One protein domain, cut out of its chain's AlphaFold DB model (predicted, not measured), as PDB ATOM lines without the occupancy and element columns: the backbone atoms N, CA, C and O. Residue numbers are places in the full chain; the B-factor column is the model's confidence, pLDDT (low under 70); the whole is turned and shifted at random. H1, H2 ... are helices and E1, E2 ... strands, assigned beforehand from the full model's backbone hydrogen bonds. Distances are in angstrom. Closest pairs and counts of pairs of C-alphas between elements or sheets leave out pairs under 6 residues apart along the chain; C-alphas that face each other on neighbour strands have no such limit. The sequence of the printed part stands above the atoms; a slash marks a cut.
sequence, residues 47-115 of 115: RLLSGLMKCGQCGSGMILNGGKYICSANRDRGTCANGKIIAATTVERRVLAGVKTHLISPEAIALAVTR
ATOM      1  N   ARG A  47     -40.826  43.464 -43.174       81.44
ATOM      2  CA  ARG A  47     -41.889  42.445 -43.136       81.44
ATOM      3  C   ARG A  47     -41.762  41.591 -41.877       81.44
ATOM      4  O   ARG A  47     -40.676  41.506 -41.309       81.44
ATOM      5  N   LEU A  48     -42.848  40.915 -41.500       86.69
ATOM      6  CA  LEU A  48     -42.978  40.195 -40.229       86.69
ATOM      7  C   LEU A  48     -41.832  39.207 -39.957       86.69
ATOM      8  O   LEU A  48     -41.306  39.172 -38.853       86.69
ATOM      9  N   LEU A  49     -41.425  38.430 -40.965       89.25
ATOM     10  CA  LEU A  49     -40.428  37.359 -40.803       89.25
ATOM     11  C   LEU A  49     -39.091  37.655 -41.501       89.25
ATOM     12  O   LEU A  49     -38.334  36.736 -41.831       89.25
ATOM     13  N   SER A  50     -38.803  38.928 -41.787       83.81
ATOM     14  CA  SER A  50     -37.527  39.329 -42.390       83.81
ATOM     15  C   SER A  50     -36.345  38.864 -41.532       83.81
ATOM     16  O   SER A  50     -36.269  39.181 -40.354       83.81
ATOM     17  N   GLY A  51     -35.417  38.115 -42.133       83.31
ATOM     18  CA  GLY A  51     -34.214  37.609 -41.456       83.31
ATOM     19  C   GLY A  51     -34.410  36.338 -40.619       83.31
ATOM     20  O   GLY A  51     -33.417  35.709 -40.263       83.31
ATOM     21  N   LEU A  52     -35.652  35.915 -40.363       89.94
ATOM     22  CA  LEU A  52     -35.956  34.744 -39.529       89.94
ATOM     23  C   LEU A  52     -36.099  33.450 -40.342       89.94
ATOM     24  O   LEU A  52     -35.738  32.371 -39.880       89.94
ATOM     25  N   MET A  53     -36.611  33.544 -41.570       92.69
ATOM     26  CA  MET A  53     -36.903  32.371 -42.396       92.69
ATOM     27  C   MET A  53     -35.638  31.782 -43.042       92.69
ATOM     28  O   MET A  53     -34.870  32.493 -43.698       92.69
ATOM     29  N   LYS A  54     -35.467  30.459 -42.936       95.62
ATOM     30  CA  LYS A  54     -34.356  29.696 -43.530       95.62
ATOM     31  C   LYS A  54     -34.869  28.598 -44.461       95.62
ATOM     32  O   LYS A  54     -35.951  28.050 -44.268       95.62
ATOM     33  N   CYS A  55     -34.090  28.292 -45.490       96.25
ATOM     34  CA  CYS A  55     -34.347  27.191 -46.401       96.25
ATOM     35  C   CYS A  55     -33.964  25.871 -45.725       96.25
ATOM     36  O   CYS A  55     -32.804  25.686 -45.367       96.25
ATOM     37  N   GLY A  56     -34.906  24.933 -45.619       95.56
ATOM     38  CA  GLY A  56     -34.649  23.619 -45.017       95.56
ATOM     39  C   GLY A  56     -33.673  22.732 -45.800       95.56
ATOM     40  O   GLY A  56     -33.176  21.764 -45.246       95.56
ATOM     41  N   GLN A  57     -33.378  23.054 -47.066       96.62
ATOM     42  CA  GLN A  57     -32.458  22.263 -47.891       96.62
ATOM     43  C   GLN A  57     -31.006  22.753 -47.830       96.62
ATOM     44  O   GLN A  57     -30.095  21.939 -47.835       96.62
ATOM     45  N   CYS A  58     -30.767  24.069 -47.816       96.31
ATOM     46  CA  CYS A  58     -29.404  24.627 -47.874       96.31
ATOM     47  C   CYS A  58     -29.061  25.584 -46.727       96.31
ATOM     48  O   CYS A  58     -28.004  26.206 -46.749       96.31
ATOM     49  N   GLY A  59     -29.974  25.818 -45.783       96.06
ATOM     50  CA  GLY A  59     -29.768  26.746 -44.665       96.06
ATOM     51  C   GLY A  59     -29.704  28.233 -45.043       96.06
ATOM     52  O   GLY A  59     -29.694  29.092 -44.163       96.06
ATOM     53  N   SER A  60     -29.705  28.581 -46.334       95.81
ATOM     54  CA  SER A  60     -29.722  29.980 -46.778       95.81
ATOM     55  C   SER A  60     -31.027  30.683 -46.397       95.81
ATOM     56  O   SER A  60     -32.062  30.046 -46.202       95.81
ATOM     57  N   GLY A  61     -31.001  32.013 -46.303       95.00
ATOM     58  CA  GLY A  61     -32.197  32.795 -45.985       95.00
ATOM     59  C   GLY A  61     -33.297  32.650 -47.041       95.00
ATOM     60  O   GLY A  61     -33.019  32.561 -48.242       95.00
ATOM     61  N   MET A  62     -34.552  32.655 -46.600       95.19
ATOM     62  CA  MET A  62     -35.702  32.817 -47.490       95.19
ATOM     63  C   MET A  62     -36.002  34.309 -47.642       95.19
ATOM     64  O   MET A  62     -36.156  35.021 -46.648       95.19
ATOM     65  N   ILE A  63     -36.115  34.779 -48.879       93.00
ATOM     66  CA  ILE A  63     -36.413  36.177 -49.200       93.00
ATOM     67  C   ILE A  63     -37.832  36.315 -49.740       93.00
ATOM     68  O   ILE A  63     -38.421  35.352 -50.227       93.00
ATOM     69  N   LEU A  64     -38.382  37.522 -49.646       92.12
ATOM     70  CA  LEU A  64     -39.722  37.832 -50.126       92.12
ATOM     71  C   LEU A  64     -39.646  38.419 -51.541       92.12
ATOM     72  O   LEU A  64     -39.007  39.447 -51.745       92.12
ATOM     73  N   ASN A  65     -40.336  37.808 -52.501       91.06
ATOM     74  CA  ASN A  65     -40.477  38.306 -53.867       91.06
ATOM     75  C   ASN A  65     -41.945  38.240 -54.299       91.06
ATOM     76  O   ASN A  65     -42.540  37.164 -54.275       91.06
ATOM     77  N   GLY A  66     -42.534  39.376 -54.681       91.88
ATOM     78  CA  GLY A  66     -43.936  39.433 -55.117       91.88
ATOM     79  C   GLY A  66     -44.924  38.865 -54.087       91.88
ATOM     80  O   GLY A  66     -45.856  38.157 -54.450       91.88
ATOM     81  N   GLY A  67     -44.672  39.086 -52.790       92.75
ATOM     82  CA  GLY A  67     -45.514  38.552 -51.713       92.75
ATOM     83  C   GLY A  67     -45.347  37.052 -51.444       92.75
ATOM     84  O   GLY A  67     -46.192  36.463 -50.774       92.75
ATOM     85  N   LYS A  68     -44.279  36.419 -51.943       94.88
ATOM     86  CA  LYS A  68     -43.992  34.994 -51.736       94.88
ATOM     87  C   LYS A  68     -42.580  34.788 -51.185       94.88
ATOM     88  O   LYS A  68     -41.659  35.495 -51.585       94.88
ATOM     89  N   TYR A  69     -42.404  33.825 -50.288       95.25
ATOM     90  CA  TYR A  69     -41.093  33.402 -49.803       95.25
ATOM     91  C   TYR A  69     -40.439  32.432 -50.784       95.25
ATOM     92  O   TYR A  69     -41.079  31.475 -51.225       95.25
ATOM     93  N   ILE A  70     -39.164  32.678 -51.087       96.19
ATOM     94  CA  ILE A  70     -38.331  31.887 -52.002       96.19
ATOM     95  C   ILE A  70     -36.928  31.736 -51.398       96.19
ATOM     96  O   ILE A  70     -36.436  32.642 -50.725       96.19
ATOM     97  N   CYS A  71     -36.272  30.601 -51.631       97.25
ATOM     98  CA  CYS A  71     -34.882  30.385 -51.234       97.25
ATOM     99  C   CYS A  71     -33.940  31.339 -51.996       97.25
ATOM    100  O   CYS A  71     -33.881  31.295 -53.224       97.25
ATOM    101  N   SER A  72     -33.163  32.158 -51.278       96.62
ATOM    102  CA  SER A  72     -32.200  33.088 -51.901       96.62
ATOM    103  C   SER A  72     -31.088  32.378 -52.674       96.62
ATOM    104  O   SER A  72     -30.712  32.816 -53.752       96.62
ATOM    105  N   ALA A  73     -30.584  31.244 -52.176       97.31
ATOM    106  CA  ALA A  73     -29.542  30.489 -52.872       97.31
ATOM    107  C   ALA A  73     -30.030  29.887 -54.197       97.31
ATOM    108  O   ALA A  73     -29.269  29.864 -55.156       97.31
ATOM    109  N   ASN A  74     -31.286  29.430 -54.263       97.44
ATOM    110  CA  ASN A  74     -31.878  28.937 -55.508       97.44
ATOM    111  C   ASN A  74     -32.092  30.086 -56.501       97.44
ATOM    112  O   ASN A  74     -31.667  29.986 -57.644       97.44
ATOM    113  N   ARG A  75     -32.702  31.187 -56.046       95.00
ATOM    114  CA  ARG A  75     -33.065  32.315 -56.909       95.00
ATOM    115  C   ARG A  75     -31.859  33.117 -57.399       95.00
ATOM    116  O   ARG A  75     -31.775  33.398 -58.585       95.00
ATOM    117  N   ASP A  76     -30.982  33.530 -56.487       95.75
ATOM    118  CA  ASP A  76     -29.952  34.530 -56.790       95.75
ATOM    119  C   ASP A  76     -28.649  33.880 -57.272       95.75
ATOM    120  O   ASP A  76     -27.903  34.490 -58.029       95.75
ATOM    121  N   ARG A  77     -28.353  32.655 -56.812       95.00
ATOM    122  CA  ARG A  77     -27.084  31.958 -57.095       95.00
ATOM    123  C   ARG A  77     -27.238  30.631 -57.840       95.00
ATOM    124  O   ARG A  77     -26.235  30.081 -58.274       95.00
ATOM    125  N   GLY A  78     -28.444  30.072 -57.933       95.62
ATOM    126  CA  GLY A  78     -28.658  28.729 -58.484       95.62
ATOM    127  C   GLY A  78     -28.019  27.585 -57.680       95.62
ATOM    128  O   GLY A  78     -28.007  26.453 -58.147       95.62
ATOM    129  N   THR A  79     -27.508  27.823 -56.465       97.25
ATOM    130  CA  THR A  79     -26.740  26.826 -55.685       97.25
ATOM    131  C   THR A  79     -27.595  25.937 -54.776       97.25
ATOM    132  O   THR A  79     -27.082  25.205 -53.933       97.25
ATOM    133  N   CYS A  80     -28.919  25.993 -54.907       97.31
ATOM    134  CA  CYS A  80     -29.850  25.141 -54.173       97.31
ATOM    135  C   CYS A  80     -30.963  24.687 -55.115       97.31
ATOM    136  O   CYS A  80     -31.493  25.510 -55.851       97.31
ATOM    137  N   ALA A  81     -31.371  23.417 -55.052       97.38
ATOM    138  CA  ALA A  81     -32.465  22.894 -55.879       97.38
ATOM    139  C   ALA A  81     -33.871  23.214 -55.328       97.38
ATOM    140  O   ALA A  81     -34.875  22.894 -55.963       97.38
ATOM    141  N   ASN A  82     -33.977  23.854 -54.154       96.50
ATOM    142  CA  ASN A  82     -35.266  24.220 -53.574       96.50
ATOM    143  C   ASN A  82     -35.918  25.390 -54.332       96.50
ATOM    144  O   ASN A  82     -35.757  26.550 -53.946       96.50
ATOM    145  N   GLY A  83     -36.697  25.062 -55.362       93.62
ATOM    146  CA  GLY A  83     -37.536  25.998 -56.113       93.62
ATOM    147  C   GLY A  83     -38.933  26.215 -55.520       93.62
ATOM    148  O   GLY A  83     -39.794  26.785 -56.188       93.62
ATOM    149  N   LYS A  84     -39.211  25.742 -54.292       94.88
ATOM    150  CA  LYS A  84     -40.537  25.913 -53.683       94.88
ATOM    151  C   LYS A  84     -40.800  27.381 -53.374       94.88
ATOM    152  O   LYS A  84     -39.962  28.088 -52.813       94.88
ATOM    153  N   ILE A  85     -42.020  27.801 -53.678       95.06
ATOM    154  CA  ILE A  85     -42.516  29.147 -53.431       95.06
ATOM    155  C   ILE A  85     -43.756  29.037 -52.552       95.06
ATOM    156  O   ILE A  85     -44.632  28.213 -52.806       95.06
ATOM    157  N   ILE A  86     -43.854  29.882 -51.530       95.12
ATOM    158  CA  ILE A  86     -45.018  29.911 -50.642       95.12
ATOM    159  C   ILE A  86     -45.482  31.346 -50.412       95.12
ATOM    160  O   ILE A  86     -44.669  32.239 -50.190       95.12
ATOM    161  N   ALA A  87     -46.793  31.585 -50.476       96.00
ATOM    162  CA  ALA A  87     -47.358  32.904 -50.210       96.00
ATOM    163  C   ALA A  87     -47.002  33.372 -48.792       96.00
ATOM    164  O   ALA A  87     -47.133  32.612 -47.827       96.00
ATOM    165  N   ALA A  88     -46.581  34.629 -48.667       94.25
ATOM    166  CA  ALA A  88     -46.187  35.210 -47.392       94.25
ATOM    167  C   ALA A  88     -47.335  35.174 -46.388       94.25
ATOM    168  O   ALA A  88     -47.142  34.718 -45.270       94.25
ATOM    169  N   THR A  89     -48.549  35.511 -46.826       94.94
ATOM    170  CA  THR A  89     -49.766  35.455 -46.002       94.94
ATOM    171  C   THR A  89     -50.008  34.071 -45.397       94.94
ATOM    172  O   THR A  89     -50.416  33.960 -44.244       94.94
ATOM    173  N   THR A  90     -49.723  32.999 -46.141       95.81
ATOM    174  CA  THR A  90     -49.859  31.623 -45.645       95.81
ATOM    175  C   THR A  90     -48.818  31.301 -44.579       95.81
ATOM    176  O   THR A  90     -49.167  30.707 -43.559       95.81
ATOM    177  N   VAL A  91     -47.555  31.683 -44.793       94.69
ATOM    178  CA  VAL A  91     -46.483  31.465 -43.807       94.69
ATOM    179  C   VAL A  91     -46.733  32.294 -42.555       94.69
ATOM    180  O   VAL A  91     -46.760  31.745 -41.460       94.69
ATOM    181  N   GLU A  92     -46.961  33.593 -42.718       93.38
ATOM    182  CA  GLU A  92     -47.168  34.540 -41.624       93.38
ATOM    183  C   GLU A  92     -48.361  34.122 -40.760       93.38
ATOM    184  O   GLU A  92     -48.227  34.056 -39.542       93.38
ATOM    185  N   ARG A  93     -49.486  33.715 -41.367       94.69
ATOM    186  CA  ARG A  93     -50.643  33.192 -40.624       94.69
ATOM    187  C   ARG A  93     -50.293  31.957 -39.792       94.69
ATOM    188  O   ARG A  93     -50.712  31.869 -38.643       94.69
ATOM    189  N   ARG A  94     -49.540  31.004 -40.353       94.38
ATOM    190  CA  ARG A  94     -49.130  29.786 -39.630       94.38
ATOM    191  C   ARG A  94     -48.177  30.105 -38.482       94.38
ATOM    192  O   ARG A  94     -48.354  29.573 -37.394       94.38
ATOM    193  N   VAL A  95     -47.206  30.988 -38.715       92.50
ATOM    194  CA  VAL A  95     -46.257  31.414 -37.680       92.50
ATOM    195  C   VAL A  95     -46.990  32.131 -36.551       92.50
ATOM    196  O   VAL A  95     -46.816  31.760 -35.399       92.50
ATOM    197  N   LEU A  96     -47.858  33.095 -36.865       91.44
ATOM    198  CA  LEU A  96     -48.634  33.824 -35.858       91.44
ATOM    199  C   LEU A  96     -49.580  32.908 -35.076       91.44
ATOM    200  O   LEU A  96     -49.694  33.060 -33.865       91.44
ATOM    201  N   ALA A  97     -50.219  31.940 -35.739       91.19
ATOM    202  CA  ALA A  97     -51.029  30.937 -35.056       91.19
ATOM    203  C   ALA A  97     -50.181  30.103 -34.082       91.19
ATOM    204  O   ALA A  97     -50.569  29.942 -32.933       91.19
ATOM    205  N   GLY A  98     -48.997  29.646 -34.502       88.88
ATOM    206  CA  GLY A  98     -48.070  28.919 -33.631       88.88
ATOM    207  C   GLY A  98     -47.591  29.758 -32.446       88.88
ATOM    208  O   GLY A  98     -47.620  29.288 -31.315       88.88
ATOM    209  N   VAL A  99     -47.227  31.023 -32.675       87.06
ATOM    210  CA  VAL A  99     -46.873  31.965 -31.600       87.06
ATOM    211  C   VAL A  99     -48.035  32.109 -30.619       87.06
ATOM    212  O   VAL A  99     -47.836  31.982 -29.419       87.06
ATOM    213  N   LYS A 100     -49.264  32.292 -31.111       84.06
ATOM    214  CA  LYS A 100     -50.457  32.374 -30.263       84.06
ATOM    215  C   LYS A 100     -50.653  31.104 -29.425       84.06
ATOM    216  O   LYS A 100     -50.993  31.187 -28.254       84.06
ATOM    217  N   THR A 101     -50.432  29.930 -30.000       84.19
ATOM    218  CA  THR A 101     -50.627  28.664 -29.284       84.19
ATOM    219  C   THR A 101     -49.520  28.387 -28.264       84.19
ATOM    220  O   THR A 101     -49.799  27.842 -27.203       84.19
ATOM    221  N   HIS A 102     -48.270  28.743 -28.569       77.94
ATOM    222  CA  HIS A 102     -47.101  28.299 -27.797       77.94
ATOM    223  C   HIS A 102     -46.462  29.378 -26.915       77.94
ATOM    224  O   HIS A 102     -45.702  29.038 -26.014       77.94
ATOM    225  N   LEU A 103     -46.735  30.661 -27.164       69.06
ATOM    226  CA  LEU A 103     -46.140  31.792 -26.438       69.06
ATOM    227  C   LEU A 103     -47.166  32.599 -25.634       69.06
ATOM    228  O   LEU A 103     -46.801  33.617 -25.054       69.06
ATOM    229  N   ILE A 104     -48.429  32.168 -25.551       65.19
ATOM    230  CA  ILE A 104     -49.387  32.775 -24.619       65.19
ATOM    231  C   ILE A 104     -49.135  32.210 -23.218       65.19
ATOM    232  O   ILE A 104     -49.823  31.314 -22.739       65.19
ATOM    233  N   SER A 105     -48.122  32.765 -22.554       67.81
ATOM    234  CA  SER A 105     -48.219  33.029 -21.123       67.81
ATOM    235  C   SER A 105     -48.684  34.483 -20.945       67.81
ATOM    236  O   SER A 105     -48.327  35.342 -21.761       67.81
ATOM    237  N   PRO A 106     -49.478  34.798 -19.906       65.69
ATOM    238  CA  PRO A 106     -49.872  36.177 -19.615       65.69
ATOM    239  C   PRO A 106     -48.672  37.138 -19.527       65.69
ATOM    240  O   PRO A 106     -48.749  38.271 -20.001       65.69
ATOM    241  N   GLU A 107     -47.533  36.662 -19.013       67.94
ATOM    242  CA  GLU A 107     -46.297  37.446 -18.915       67.94
ATOM    243  C   GLU A 107     -45.662  37.778 -20.272       67.94
ATOM    244  O   GLU A 107     -45.221  38.908 -20.488       67.94
ATOM    245  N   ALA A 108     -45.643  36.837 -21.221       65.56
ATOM    246  CA  ALA A 108     -45.072  37.074 -22.547       65.56
ATOM    247  C   ALA A 108     -45.880  38.113 -23.346       65.56
ATOM    248  O   ALA A 108     -45.309  38.912 -24.091       65.56
ATOM    249  N   ILE A 109     -47.205  38.142 -23.154       65.00
ATOM    250  CA  ILE A 109     -48.083  39.166 -23.739       65.00
ATOM    251  C   ILE A 109     -47.783  40.538 -23.130       65.00
ATOM    252  O   ILE A 109     -47.614  41.505 -23.875       65.00
ATOM    253  N   ALA A 110     -47.671  40.630 -21.801       62.53
ATOM    254  CA  ALA A 110     -47.351  41.884 -21.125       62.53
ATOM    255  C   ALA A 110     -46.002  42.455 -21.606       62.53
ATOM    256  O   ALA A 110     -45.902  43.641 -21.919       62.53
ATOM    257  N   LEU A 111     -44.983  41.611 -21.785       65.69
ATOM    258  CA  LEU A 111     -43.671  42.047 -22.272       65.69
ATOM    259  C   LEU A 111     -43.701  42.555 -23.730       65.69
ATOM    260  O   LEU A 111     -42.950  43.460 -24.089       65.69
ATOM    261  N   ALA A 112     -44.564  41.985 -24.579       61.22
ATOM    262  CA  ALA A 112     -44.647  42.323 -26.002       61.22
ATOM    263  C   ALA A 112     -45.416  43.625 -26.295       61.22
ATOM    264  O   ALA A 112     -45.136  44.274 -27.303       61.22
ATOM    265  N   VAL A 113     -46.376  44.006 -25.442       59.53
ATOM    266  CA  VAL A 113     -47.243  45.187 -25.637       59.53
ATOM    267  C   VAL A 113     -46.648  46.461 -25.019       59.53
ATOM    268  O   VAL A 113     -47.000  47.564 -25.426       59.53
ATOM    269  N   THR A 114     -45.695  46.342 -24.090       48.03
ATOM    270  CA  THR A 114     -45.148  47.484 -23.329       48.03
ATOM    271  C   THR A 114     -43.962  48.179 -24.023       48.03
ATOM    272  O   THR A 114     -42.991  48.558 -23.368       48.03
ATOM    273  N   ARG A 115     -43.987  48.326 -25.355       40.88
ATOM    274  CA  ARG A 115     -42.862  48.895 -26.117       40.88
ATOM    275  C   ARG A 115     -43.206  50.141 -26.914       40.88
ATOM    276  O   ARG A 115     -44.219  50.110 -27.641       40.88
TER     277      ARG A 115
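What this domain is: This is residues 47 to 115 of the 115 residues of the protein "Zn_ribbon_recom domain-containing protein" of Brevundimonas naejangsanensis (UniProt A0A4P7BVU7). A small head of loops, the hairpin E1 and E2 and the short helix H1 makes one end of an elongated model; the long helix H2 runs away from this head as an arm, and the short helix H3 makes a corner beyond its far end. Residues 47 to 61, with no named element, lead into the hairpin. The printed part has 69 residues, with two named strands and three named helices in the order E1, E2, H1, H2, H3; the sheet E1 - E2 is antiparallel and the class is mixed, helices and strands. The whole is loose, with a radius of gyration of the C-alphas of 14.7 A, and a rod of 45 by 21 by 20 A.

How they stand to each other: Look first at E1, residues 62 to 65, and E2, residues 68 to 71, an antiparallel hairpin with 137 degrees between their directions; N 63 and O 70 are 2.8 A apart, within hydrogen-bond range. Residues 68 to 69 of E2 also pair, antiparallel, with residues 86 to 87. In H1, residues 72 to 77, C-alpha 72 is 5.6 A from that of Met 62, the closest pair with E1. H2, residues 88 to 102, comes closest to E2 at the C-alphas of Ala 88 and Lys 68, 4.9 A apart. H3, residues 106 to 113, is apart from H2. Each O i to N i+4 pair in H1, H2 and H3 is within hydrogen-bond range.

Where its parts are: Find C-alpha 62 at (-35.702, 32.817, -47.490), where E1 begins; E1 is 9.7 A long, E2 10.2 A and H1 7.4 A. H2 runs 20.8 A from C-alpha 88 at (-46.187, 35.210, -47.392), and H3 runs 11.2 A to C-alpha 113 at (-47.243, 45.187, -25.637).

The domain as a whole: The C-alphas farthest apart are those of Gly 78 and Pro 106, 44.9 A. The printed part has no cut and no long link. Residues 101 to 108 and 110 to 115 stand free, and residues 103 to 115 have pLDDT under 70.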